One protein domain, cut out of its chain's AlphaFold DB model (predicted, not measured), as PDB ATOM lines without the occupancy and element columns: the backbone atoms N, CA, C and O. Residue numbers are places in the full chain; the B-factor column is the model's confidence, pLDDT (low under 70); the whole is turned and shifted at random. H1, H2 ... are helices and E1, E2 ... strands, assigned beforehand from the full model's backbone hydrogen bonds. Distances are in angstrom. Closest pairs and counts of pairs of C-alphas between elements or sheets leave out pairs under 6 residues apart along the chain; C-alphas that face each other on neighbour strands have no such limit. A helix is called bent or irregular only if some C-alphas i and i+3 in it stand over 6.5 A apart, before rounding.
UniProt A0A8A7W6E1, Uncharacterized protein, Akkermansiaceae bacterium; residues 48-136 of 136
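AT A GLANCE: This is residues 48 to 136 of the 136 residues of an uncharacterized protein of Akkermansiaceae bacterium (UniProt A0A8A7W6E1). Two small antiparallel sheets, E1 E2 E3 and E4 E5 E6, lie partly face to face as a sandwich; the long hairpin of E4 and E5 runs on past it, and its tip, residues 85 to 90, sticks out. H1 packs on the other face of E4 E5 E6 with residues 112 to 120, and residues 121 to 136 stick out as an arm. The printed part has 89 residues, in the order E1 E2 E3 E4 E5 E6 H1, of mixed class. It is loose, with a radius of gyration of the C-alphas of 15.4 A, and flat, spanning 50 by 35 by 19 A.

IN THESE COORDINATES: E1, residues 48 to 53, begins at C-alpha 48 (40.370, -25.496, -8.564). E2 is residues 56 to 61, E3 64 to 70. E4, 75 to 86, is 34.1 A long; E5, 89 to 100, 35.9 A. E6 is residues 103 to 107. H1, residues 112 to 133, is 31.9 A long, ends at C-alpha 133 (36.077, -5.625, 13.882), and is irregular: C-alphas 115 and 118 are 7.2 A apart.

HOW THE PARTS SIT: Each sheet is a meander, each strand the antiparallel neighbour of the one before. Within hydrogen-bond range are N 51 and O 58 across the neighbours E1 and E2, 2.9 A, N 59 and O 67 across E2 and E3, 2.9 A, N 80 and O 95 across E4 and E5, 2.8 A, and N 98 and O 106 across E5 and E6, 2.9 A. Between the sheets, E1 and E4 touch, their closest C-alphas, Thr 50 and Leu 75, 6.8 A apart. H1 is on the sheet E4 E5 E6, at a height of 8.9 A; its closest C-alphas to E5 are Ala 112 and Tyr 95, 5.1 A. In H1 16 of 18 O i to N i+4 pairs are within range.

THE WHOLE: The C-alphas farthest apart, Asn 87 and Asn 136, are 52.2 A apart. The printed part has no cut, and its links are tight. Residues 84 to 91 and 136 are under pLDDT 70.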
ATOM      1  N   LEU A  48      39.269 -26.452  -8.502       84.50
ATOM      2  CA  LEU A  48      40.370 -25.496  -8.564       84.50
ATOM      3  C   LEU A  48      41.153 -25.526  -7.246       84.50
ATOM      4  O   LEU A  48      40.560 -25.379  -6.181       84.50
ATOM      5  N   SER A  49      42.473 -25.678  -7.308       85.75
ATOM      6  CA  SER A  49      43.356 -25.572  -6.144       85.75
ATOM      7  C   SER A  49      44.665 -24.866  -6.484       85.75
ATOM      8  O   SER A  49      45.149 -24.905  -7.619       85.75
ATOM      9  N   THR A  50      45.239 -24.200  -5.485       86.19
ATOM     10  CA  THR A  50      46.492 -23.450  -5.600       86.19
ATOM     11  C   THR A  50      47.459 -23.855  -4.499       86.19
ATOM     12  O   THR A  50      47.065 -24.060  -3.355       86.19
ATOM     13  N   SER A  51      48.741 -23.959  -4.833       85.44
ATOM     14  CA  SER A  51      49.808 -24.256  -3.876       85.44
ATOM     15  C   SER A  51      51.009 -23.372  -4.162       85.44
ATOM     16  O   SER A  51      51.331 -23.161  -5.328       85.44
ATOM     17  N   VAL A  52      51.681 -22.869  -3.128       86.06
ATOM     18  CA  VAL A  52      52.906 -22.073  -3.264       86.06
ATOM     19  C   VAL A  52      54.019 -22.742  -2.471       86.06
ATOM     20  O   VAL A  52      53.926 -22.887  -1.257       86.06
ATOM     21  N   ILE A  53      55.082 -23.152  -3.163       81.94
ATOM     22  CA  ILE A  53      56.255 -23.799  -2.570       81.94
ATOM     23  C   ILE A  53      57.498 -23.057  -3.059       81.94
ATOM     24  O   ILE A  53      57.730 -22.946  -4.262       81.94
ATOM     25  N   ASN A  54      58.309 -22.544  -2.130       82.62
ATOM     26  CA  ASN A  54      59.551 -21.812  -2.427       82.62
ATOM     27  C   ASN A  54      59.362 -20.662  -3.440       82.62
ATOM     28  O   ASN A  54      60.146 -20.512  -4.376       82.62
ATOM     29  N   GLY A  55      58.282 -19.881  -3.298       77.94
ATOM     30  CA  GLY A  55      57.965 -18.759  -4.193       77.94
ATOM     31  C   GLY A  55      57.484 -19.164  -5.592       77.94
ATOM     32  O   GLY A  55      57.280 -18.300  -6.444       77.94
ATOM     33  N   LYS A  56      57.284 -20.464  -5.849       82.12
ATOM     34  CA  LYS A  56      56.652 -20.974  -7.068       82.12
ATOM     35  C   LYS A  56      55.244 -21.451  -6.760       82.12
ATOM     36  O   LYS A  56      55.043 -22.315  -5.912       82.12
ATOM     37  N   GLY A  57      54.282 -20.890  -7.472       84.06
ATOM     38  CA  GLY A  57      52.886 -21.261  -7.403       84.06
ATOM     39  C   GLY A  57      52.545 -22.337  -8.424       84.06
ATOM     40  O   GLY A  57      53.059 -22.327  -9.541       84.06
ATOM     41  N   THR A  58      51.665 -23.250  -8.042       87.31
ATOM     42  CA  THR A  58      51.051 -24.268  -8.894       87.31
ATOM     43  C   THR A  58      49.545 -24.081  -8.838       87.31
ATOM     44  O   THR A  58      48.990 -23.978  -7.745       87.31
ATOM     45  N   ILE A  59      48.894 -24.061 -10.000       89.25
ATOM     46  CA  ILE A  59      47.432 -24.070 -10.109       89.25
ATOM     47  C   ILE A  59      47.021 -25.408 -10.710       89.25
ATOM     48  O   ILE A  59      47.522 -25.808 -11.768       89.25
ATOM     49  N   THR A  60      46.097 -26.080 -10.038       86.25
ATOM     50  CA  THR A  60      45.492 -27.327 -10.489       86.25
ATOM     51  C   THR A  60      44.014 -27.083 -10.744       86.25
ATOM     52  O   THR A  60      43.301 -26.627  -9.856       86.25
ATOM     53  N   TYR A  61      43.554 -27.395 -11.955       84.62
ATOM     54  CA  TYR A  61      42.153 -27.317 -12.344       84.62
ATOM     55  C   TYR A  61      41.686 -28.658 -12.922       84.62
ATOM     56  O   TYR A  61      42.352 -29.228 -13.786       84.62
ATOM     57  N   ASN A  62      40.563 -29.189 -12.433       84.31
ATOM     58  CA  ASN A  62      40.028 -30.512 -12.774       84.31
ATOM     59  C   ASN A  62      41.086 -31.628 -12.675       84.31
ATOM     60  O   ASN A  62      41.271 -32.423 -13.599       84.31
ATOM     61  N   GLY A  63      41.851 -31.625 -11.578       81.12
ATOM     62  CA  GLY A  63      42.936 -32.583 -11.333       81.12
ATOM     63  C   GLY A  63      44.164 -32.419 -12.239       81.12
ATOM     64  O   GLY A  63      45.126 -33.172 -12.107       81.12
ATOM     65  N   LYS A  64      44.176 -31.437 -13.150       80.12
ATOM     66  CA  LYS A  64      45.297 -31.164 -14.055       80.12
ATOM     67  C   LYS A  64      46.039 -29.911 -13.628       80.12
ATOM     68  O   LYS A  64      45.439 -28.874 -13.375       80.12
ATOM     69  N   LYS A  65      47.367 -29.979 -13.611       85.75
ATOM     70  CA  LYS A  65      48.215 -28.800 -13.430       85.75
ATOM     71  C   LYS A  65      48.111 -27.912 -14.670       85.75
ATOM     72  O   LYS A  65      48.563 -28.305 -15.742       85.75
ATOM     73  N   VAL A  66      47.509 -26.740 -14.510       88.88
ATOM     74  CA  VAL A  66      47.215 -25.792 -15.597       88.88
ATOM     75  C   VAL A  66      48.154 -24.593 -15.606       88.88
ATOM     76  O   VAL A  66      48.292 -23.929 -16.629       88.88
ATOM     77  N   TRP A  67      48.840 -24.334 -14.493       91.75
ATOM     78  CA  TRP A  67      49.814 -23.257 -14.401       91.75
ATOM     79  C   TRP A  67      50.907 -23.577 -13.384       91.75
ATOM     80  O   TRP A  67      50.664 -24.209 -12.353       91.75
ATOM     81  N   LEU A  68      52.115 -23.109 -13.684       90.50
ATOM     82  CA  LEU A  68      53.268 -23.129 -12.796       90.50
ATOM     83  C   LEU A  68      54.075 -21.854 -13.043       90.50
ATOM     84  O   LEU A  68      54.496 -21.607 -14.173       90.50
ATOM     85  N   GLY A  69      54.331 -21.067 -12.004       87.31
ATOM     86  CA  GLY A  69      55.045 -19.807 -12.173       87.31
ATOM     87  C   GLY A  69      55.493 -19.170 -10.864       87.31
ATOM     88  O   GLY A  69      55.158 -19.656  -9.786       87.31
ATOM     89  N   PRO A  70      56.301 -18.102 -10.934       88.50
ATOM     90  CA  PRO A  70      56.671 -17.337  -9.752       88.50
ATOM     91  C   PRO A  70      55.444 -16.628  -9.162       88.50
ATOM     92  O   PRO A  70      54.623 -16.103  -9.910       88.50
ATOM     93  N   VAL A  71      55.357 -16.588  -7.832       89.56
ATOM     94  CA  VAL A  71      54.331 -15.846  -7.083       89.56
ATOM     95  C   VAL A  71      54.991 -14.651  -6.417       89.56
ATOM     96  O   VAL A  71      56.017 -14.797  -5.753       89.56
ATOM     97  N   LYS A  72      54.428 -13.462  -6.629       88.88
ATOM     98  CA  LYS A  72      54.970 -12.197  -6.124       88.88
ATOM     99  C   LYS A  72      54.309 -11.746  -4.831       88.88
ATOM    100  O   LYS A  72      54.991 -11.164  -3.993       88.88
ATOM    101  N   LYS A  73      53.001 -11.956  -4.695       85.88
ATOM    102  CA  LYS A  73      52.223 -11.586  -3.514       85.88
ATOM    103  C   LYS A  73      51.615 -12.841  -2.893       85.88
ATOM    104  O   LYS A  73      52.189 -13.391  -1.962       85.88
ATOM    105  N   ASP A  74      50.475 -13.275  -3.413       83.00
ATOM    106  CA  ASP A  74      49.710 -14.421  -2.923       83.00
ATOM    107  C   ASP A  74      48.726 -14.871  -4.005       83.00
ATOM    108  O   ASP A  74      48.196 -14.031  -4.739       83.00
ATOM    109  N   LEU A  75      48.481 -16.179  -4.096       85.44
ATOM    110  CA  LEU A  75      47.533 -16.745  -5.047       85.44
ATOM    111  C   LEU A  75      46.131 -16.773  -4.448       85.44
ATOM    112  O   LEU A  75      45.860 -17.516  -3.509       85.44
ATOM    113  N   LYS A  76      45.214 -16.023  -5.058       85.81
ATOM    114  CA  LYS A  76      43.790 -16.061  -4.722       85.81
ATOM    115  C   LYS A  76      43.021 -16.755  -5.831       85.81
ATOM    116  O   LYS A  76      43.058 -16.312  -6.978       85.81
ATOM    117  N   ALA A  77      42.342 -17.841  -5.488       86.38
ATOM    118  CA  ALA A  77      41.592 -18.666  -6.421       86.38
ATOM    119  C   ALA A  77      40.090 -18.490  -6.213       86.38
ATOM    120  O   ALA A  77      39.609 -18.569  -5.084       86.38
ATOM    121  N   PHE A  78      39.358 -18.297  -7.307       85.06
ATOM    122  CA  PHE A  78      37.907 -18.158  -7.296       85.06
ATOM    123  C   PHE A  78      37.298 -19.054  -8.364       85.06
ATOM    124  O   PHE A  78      37.804 -19.139  -9.483       85.06
ATOM    125  N   SER A  79      36.186 -19.699  -8.028       85.50
ATOM    126  CA  SER A  79      35.368 -20.434  -8.984       85.50
ATOM    127  C   SER A  79      33.886 -20.204  -8.712       85.50
ATOM    128  O   SER A  79      33.459 -20.041  -7.568       85.50
ATOM    129  N   LYS A  80      33.091 -20.159  -9.781       82.50
ATOM    130  CA  LYS A  80      31.642 -19.974  -9.718       82.50
ATOM    131  C   LYS A  80      30.981 -20.664 -10.899       82.50
ATOM    132  O   LYS A  80      31.334 -20.421 -12.049       82.50
ATOM    133  N   ALA A  81      29.989 -21.499 -10.617       82.88
ATOM    134  CA  ALA A  81      29.088 -21.997 -11.644       82.88
ATOM    135  C   ALA A  81      28.032 -20.927 -11.943       82.88
ATOM    136  O   ALA A  81      27.338 -20.468 -11.036       82.88
ATOM    137  N   MET A  82      27.911 -20.526 -13.205       76.00
ATOM    138  CA  MET A  82      26.825 -19.682 -13.687       76.00
ATOM    139  C   MET A  82      25.906 -20.514 -14.569       76.00
ATOM    140  O   MET A  82      26.315 -21.049 -15.598       76.00
ATOM    141  N   SER A  83      24.649 -20.619 -14.162       76.62
ATOM    142  CA  SER A  83      23.600 -21.203 -14.983       76.62
ATOM    143  C   SER A  83      23.030 -20.142 -15.919       76.62
ATOM    144  O   SER A  83      22.483 -19.141 -15.458       76.62
ATOM    145  N   SER A  84      23.105 -20.389 -17.217       68.75
ATOM    146  CA  SER A  84      22.361 -19.656 -18.238       68.75
ATOM    147  C   SER A  84      21.262 -20.573 -18.772       68.75
ATOM    148  O   SER A  84      21.546 -21.686 -19.218       68.75
ATOM    149  N   SER A  85      20.008 -20.124 -18.695       57.94
ATOM    150  CA  SER A  85      18.903 -20.775 -19.400       57.94
ATOM    151  C   SER A  85      18.766 -20.098 -20.754       57.94
ATOM    152  O   SER A  85      18.419 -18.921 -20.828       57.94
ATOM    153  N   GLU A  86      19.085 -20.828 -21.816       55.00
ATOM    154  CA  GLU A  86      18.893 -20.370 -23.187       55.00
ATOM    155  C   GLU A  86      17.982 -21.395 -23.866       55.00
ATOM    156  O   GLU A  86      18.306 -22.579 -23.918       55.00
ATOM    157  N   ASN A  87      16.799 -20.963 -24.314       58.78
ATOM    158  CA  ASN A  87      15.772 -21.815 -24.939       58.78
ATOM    159  C   ASN A  87      15.255 -22.996 -24.088       58.78
ATOM    160  O   ASN A  87      14.844 -24.014 -24.633       58.78
ATOM    161  N   GLY A  88      15.244 -22.870 -22.757       66.94
ATOM    162  CA  GLY A  88      14.749 -23.923 -21.858       66.94
ATOM    163  C   GLY A  88      15.782 -24.999 -21.504       66.94
ATOM    164  O   GLY A  88      15.544 -25.761 -20.571       66.94
ATOM    165  N   ASP A  89      16.954 -24.996 -22.148       65.06
ATOM    166  CA  ASP A  89      18.093 -25.823 -21.753       65.06
ATOM    167  C   ASP A  89      18.939 -25.085 -20.707       65.06
ATOM    168  O   ASP A  89      19.455 -23.985 -20.933       65.06
ATOM    169  N   GLN A  90      19.091 -25.692 -19.530       66.88
ATOM    170  CA  GLN A  90      19.927 -25.154 -18.461       66.88
ATOM    171  C   GLN A  90      21.390 -25.535 -18.715       66.88
ATOM    172  O   GLN A  90      21.837 -26.628 -18.364       66.88
ATOM    173  N   LYS A  91      22.160 -24.620 -19.311       69.12
ATOM    174  CA  LYS A  91      23.614 -24.775 -19.440       69.12
ATOM    175  C   LYS A  91      24.293 -24.162 -18.224       69.12
ATOM    176  O   LYS A  91      24.129 -22.979 -17.937       69.12
ATOM    177  N   SER A  92      25.062 -24.973 -17.504       75.50
ATOM    178  CA  SER A  92      25.946 -24.491 -16.444       75.50
ATOM    179  C   SER A  92      27.333 -24.264 -17.028       75.50
ATOM    180  O   SER A  92      27.969 -25.208 -17.496       75.50
ATOM    181  N   THR A  93      27.785 -23.015 -17.013       81.81
ATOM    182  CA  THR A  93      29.160 -22.648 -17.351       81.81
ATOM    183  C   THR A  93      29.910 -22.395 -16.058       81.81
ATOM    184  O   THR A  93      29.525 -21.548 -15.254       81.81
ATOM    185  N   GLU A  94      30.981 -23.142 -15.835       84.50
ATOM    186  CA  GLU A  94      31.852 -22.916 -14.692       84.50
ATOM    187  C   GLU A  94      32.930 -21.906 -15.061       84.50
ATOM    188  O   GLU A  94      33.700 -22.133 -15.990       84.50
ATOM    189  N   TYR A  95      32.998 -20.814 -14.312       86.31
ATOM    190  CA  TYR A  95      34.066 -19.832 -14.392       86.31
ATOM    191  C   TYR A  95      35.049 -20.084 -13.258       86.31
ATOM    192  O   TYR A  95      34.646 -20.281 -12.113       86.31
ATOM    193  N   ALA A  96      36.337 -20.080 -13.570       89.75
ATOM    194  CA  ALA A  96      37.407 -20.276 -12.609       89.75
ATOM    195  C   ALA A  96      38.604 -19.405 -12.993       89.75
ATOM    196  O   ALA A  96      39.044 -19.408 -14.142       89.75
ATOM    197  N   ALA A  97      39.134 -18.662 -12.027       92.12
ATOM    198  CA  ALA A  97      40.253 -17.758 -12.237       92.12
ATOM    199  C   ALA A  97      41.124 -17.646 -10.986       92.12
ATOM    200  O   ALA A  97      40.680 -17.889  -9.860       92.12
ATOM    201  N   VAL A  98      42.392 -17.305 -11.200       91.56
ATOM    202  CA  VAL A  98      43.390 -17.138 -10.145       91.56
ATOM    203  C   VAL A  98      44.179 -15.856 -10.373       91.56
ATOM    204  O   VAL A  98      44.652 -15.593 -11.484       91.56
ATOM    205  N   TRP A  99      44.374 -15.094  -9.300       91.69
ATOM    206  CA  TRP A  99      45.153 -13.860  -9.281       91.69
ATOM    207  C   TRP A  99      46.369 -13.993  -8.370       91.69
ATOM    208  O   TRP A  99      46.300 -14.643  -7.330       91.69
ATOM    209  N   ASP A 100      47.466 -13.342  -8.752       90.06
ATOM    210  CA  ASP A 100      48.610 -13.048  -7.887       90.06
ATOM    211  C   ASP A 100      48.514 -11.583  -7.436       90.06
ATOM    212  O   ASP A 100      48.868 -10.653  -8.174       90.06
ATOM    213  N   GLY A 101      47.944 -11.372  -6.248       88.12
ATOM    214  CA  GLY A 101      47.442 -10.062  -5.832       88.12
ATOM    215  C   GLY A 101      46.367  -9.537  -6.784       88.12
ATOM    216  O   GLY A 101      45.298 -10.126  -6.879       88.12
ATOM    217  N   ASP A 102      46.666  -8.450  -7.497       89.06
ATOM    218  CA  ASP A 102      45.728  -7.774  -8.411       89.06
ATOM    219  C   ASP A 102      45.874  -8.263  -9.862       89.06
ATOM    220  O   ASP A 102      45.110  -7.886 -10.750       89.06
ATOM    221  N   LYS A 103      46.889  -9.091 -10.143       92.62
ATOM    222  CA  LYS A 103      47.190  -9.553 -11.497       92.62
ATOM    223  C   LYS A 103      46.544 -10.908 -11.755       92.62
ATOM    224  O   LYS A 103      46.917 -11.886 -11.115       92.62
ATOM    225  N   LEU A 104      45.674 -10.993 -12.760       93.12
ATOM    226  CA  LEU A 104      45.176 -12.273 -13.268       93.12
ATOM    227  C   LEU A 104      46.345 -13.106 -13.823       93.12
ATOM    228  O   LEU A 104      47.081 -12.647 -14.702       93.12
ATOM    229  N   VAL A 105      46.539 -14.314 -13.289       94.25
ATOM    230  CA  VAL A 105      47.615 -15.231 -13.714       94.25
ATOM    231  C   VAL A 105      47.097 -16.429 -14.494       94.25
ATOM    232  O   VAL A 105      47.845 -16.994 -15.294       94.25
ATOM    233  N   TRP A 106      45.836 -16.806 -14.288       94.62
ATOM    234  CA  TRP A 106      45.203 -17.908 -14.998       94.62
ATOM    235  C   TRP A 106      43.677 -17.783 -14.967       94.62
ATOM    236  O   TRP A 106      43.105 -17.373 -13.959       94.62
ATOM    237  N   GLU A 107      43.032 -18.196 -16.053       93.88
ATOM    238  CA  GLU A 107      41.585 -18.368 -16.161       93.88
ATOM    239  C   GLU A 107      41.265 -19.638 -16.958       93.88
ATOM    240  O   GLU A 107      42.023 -20.028 -17.851       93.88
ATOM    241  N   ASN A 108      40.161 -20.308 -16.626       91.00
ATOM    242  CA  ASN A 108      39.751 -21.541 -17.301       91.00
ATOM    243  C   ASN A 108      39.142 -21.291 -18.687       91.00
ATOM    244  O   ASN A 108      39.192 -22.170 -19.547       91.00
ATOM    245  N   MET A 109      38.564 -20.109 -18.894       89.94
ATOM    246  CA  MET A 109      38.012 -19.653 -20.160       89.94
ATOM    247  C   MET A 109      38.157 -18.131 -20.283       89.94
ATOM    248  O   MET A 109      38.180 -17.449 -19.254       89.94
ATOM    249  N   PRO A 110      38.227 -17.588 -21.512       91.06
ATOM    250  CA  PRO A 110      38.333 -16.151 -21.726       91.06
ATOM    251  C   PRO A 110      37.219 -15.378 -21.019       91.06
ATOM    252  O   PRO A 110      36.037 -15.673 -21.204       91.06
ATOM    253  N   GLY A 111      37.602 -14.380 -20.225       90.12
ATOM    254  CA  GLY A 111      36.659 -13.517 -19.513       90.12
ATOM    255  C   GLY A 111      36.182 -14.064 -18.167       90.12
ATOM    256  O   GLY A 111      35.412 -13.379 -17.491       90.12
ATOM    257  N   ALA A 112      36.657 -15.235 -17.726       89.44
ATOM    258  CA  ALA A 112      36.333 -15.746 -16.396       89.44
ATOM    259  C   ALA A 112      36.880 -14.849 -15.288       89.44
ATOM    260  O   ALA A 112      36.185 -14.632 -14.298       89.44
ATOM    261  N   GLY A 113      38.077 -14.277 -15.471       90.06
ATOM    262  CA  GLY A 113      38.615 -13.297 -14.530       90.06
ATOM    263  C   GLY A 113      37.676 -12.098 -14.371       90.06
ATOM    264  O   GLY A 113      37.247 -11.787 -13.265       90.06
ATOM    265  N   ALA A 114      37.260 -11.490 -15.484       91.50
ATOM    266  CA  ALA A 114      36.355 -10.339 -15.468       91.50
ATOM    267  C   ALA A 114      34.986 -10.662 -14.844       91.50
ATOM    268  O   ALA A 114      34.434  -9.851 -14.105       91.50
ATOM    269  N   ALA A 115      34.449 -11.856 -15.105       87.88
ATOM    270  CA  ALA A 115      33.165 -12.280 -14.557       87.88
ATOM    271  C   ALA A 115      33.212 -12.558 -13.038       87.88
ATOM    272  O   ALA A 115      32.187 -12.480 -12.359       87.88
ATOM    273  N   LEU A 116      34.392 -12.884 -12.507       87.81
ATOM    274  CA  LEU A 116      34.632 -13.181 -11.092       87.81
ATOM    275  C   LEU A 116      35.189 -11.982 -10.302       87.81
ATOM    276  O   LEU A 116      35.146 -12.002  -9.073       87.81
ATOM    277  N   GLU A 117      35.654 -10.931 -10.979       89.12
ATOM    278  CA  GLU A 117      36.203  -9.709 -10.372       89.12
ATOM    279  C   GLU A 117      35.281  -9.092  -9.295       89.12
ATOM    280  O   GLU A 117      35.765  -8.828  -8.191       89.12
ATOM    281  N   PRO A 118      33.952  -8.945  -9.510       86.56
ATOM    282  CA  PRO A 118      33.071  -8.369  -8.489       86.56
ATOM    283  C   PRO A 118      32.977  -9.227  -7.217       86.56
ATOM    284  O   PRO A 118      32.826  -8.708  -6.112       86.56
ATOM    285  N   GLU A 119      33.066 -10.553  -7.358       83.25
ATOM    286  CA  GLU A 119      33.056 -11.477  -6.218       83.25
ATOM    287  C   GLU A 119      34.366 -11.369  -5.428       83.25
ATOM    288  O   GLU A 119      34.344 -11.356  -4.195       83.25
ATOM    289  N   ARG A 120      35.502 -11.223  -6.130       83.38
ATOM    290  CA  ARG A 120      36.806 -10.979  -5.502       83.38
ATOM    291  C   ARG A 120      36.769  -9.720  -4.645       83.38
ATOM    292  O   ARG A 120      37.138  -9.770  -3.474       83.38
ATOM    293  N   GLU A 121      36.302  -8.611  -5.210       87.00
ATOM    294  CA  GLU A 121      36.221  -7.332  -4.498       87.00
ATOM    295  C   GLU A 121      35.326  -7.426  -3.262       87.00
ATOM    296  O   GLU A 121      35.682  -6.928  -2.192       87.00
ATOM    297  N   LYS A 122      34.183  -8.113  -3.373       80.69
ATOM    298  CA  LYS A 122      33.280  -8.316  -2.241       80.69
ATOM    299  C   LYS A 122      33.953  -9.090  -1.104       80.69
ATOM    300  O   LYS A 122      33.867  -8.665   0.047       80.69
ATOM    301  N   GLN A 123      34.652 -10.183  -1.409       79.56
ATOM    302  CA  GLN A 123      35.373 -10.954  -0.391       79.56
ATOM    303  C   GLN A 123      36.499 -10.142   0.265       79.56
ATOM    304  O   GLN A 123      36.717 -10.246   1.471       79.56
ATOM    305  N   GLU A 124      37.194  -9.291  -0.492       81.69
ATOM    306  CA  GLU A 124      38.222  -8.402   0.060       81.69
ATOM    307  C   GLU A 124      37.630  -7.340   0.993       81.69
ATOM    308  O   GLU A 124      38.174  -7.095   2.074       81.69
ATOM    309  N   GLN A 125      36.488  -6.754   0.627       83.25
ATOM    310  CA  GLN A 125      35.771  -5.808   1.483       83.25
ATOM    311  C   GLN A 125      35.275  -6.467   2.776       83.25
ATOM    312  O   GLN A 125      35.404  -5.885   3.857       83.25
ATOM    313  N   GLU A 126      34.732  -7.685   2.692       81.69
ATOM    314  CA  GLU A 126      34.312  -8.457   3.867       81.69
ATOM    315  C   GLU A 126      35.498  -8.785   4.778       81.69
ATOM    316  O   GLU A 126      35.410  -8.606   5.997       81.69
ATOM    317  N   LEU A 127      36.637  -9.173   4.202       77.44
ATOM    318  CA  LEU A 127      37.862  -9.424   4.954       77.44
ATOM    319  C   LEU A 127      38.367  -8.160   5.667       77.44
ATOM    320  O   LEU A 127      38.733  -8.222   6.841       77.44
ATOM    321  N   GLU A 128      38.365  -7.002   5.003       78.31
ATOM    322  CA  GLU A 128      38.753  -5.733   5.634       78.31
ATOM    323  C   GLU A 128      37.784  -5.312   6.742       78.31
ATOM    324  O   GLU A 128      38.207  -4.836   7.805       78.31
ATOM    325  N   LYS A 129      36.483  -5.549   6.553       78.69
ATOM    326  CA  LYS A 129      35.476  -5.325   7.594       78.69
ATOM    327  C   LYS A 129      35.745  -6.198   8.821       78.69
ATOM    328  O   LYS A 129      35.763  -5.671   9.934       78.69
ATOM    329  N   LEU A 130      36.020  -7.489   8.632       80.38
ATOM    330  CA  LEU A 130      36.366  -8.418   9.715       80.38
ATOM    331  C   LEU A 130      37.657  -8.003  10.434       80.38
ATOM    332  O   LEU A 130      37.689  -7.942  11.662       80.38
ATOM    333  N   LYS A 131      38.706  -7.622   9.694       76.38
ATOM    334  CA  LYS A 131      39.953  -7.096  10.281       76.38
ATOM    335  C   LYS A 131      39.725  -5.832  11.105       76.38
ATOM    336  O   LYS A 131      40.427  -5.593  12.083       76.38
ATOM    337  N   ARG A 132      38.793  -4.967  10.697       82.69
ATOM    338  CA  ARG A 132      38.428  -3.775  11.473       82.69
ATOM    339  C   ARG A 132      37.680  -4.144  12.752       82.69
ATOM    340  O   ARG A 132      37.957  -3.537  13.775       82.69
ATOM    341  N   GLN A 133      36.791  -5.135  12.701       80.88
ATOM    342  CA  GLN A 133      36.077  -5.625  13.882       80.88
ATOM    343  C   GLN A 133      37.013  -6.279  14.902       80.88
ATOM    344  O   GLN A 133      36.872  -6.009  16.078       80.88
ATOM    345  N   LEU A 134      37.997  -7.065  14.459       77.94
ATOM    346  CA  LEU A 134      38.985  -7.707  15.341       77.94
ATOM    347  C   LEU A 134      39.968  -6.731  16.011       77.94
ATOM    348  O   LEU A 134      40.678  -7.124  16.934       77.94
ATOM    349  N   ARG A 135      40.070  -5.490  15.519       77.69
ATOM    350  CA  ARG A 135      40.945  -4.449  16.087       77.69
ATOM    351  C   ARG A 135      40.261  -3.591  17.157       77.69
ATOM    352  O   ARG A 135      40.962  -2.827  17.815       77.69
ATOM    353  N   ASN A 136      38.940  -3.694  17.286       62.41
ATOM    354  CA  ASN A 136      38.125  -2.981  18.270       62.41
ATOM    355  C   ASN A 136      37.670  -3.942  19.368       62.41
ATOM    356  O   ASN A 136      37.444  -3.446  20.490       62.41
TER     357      ASN A 136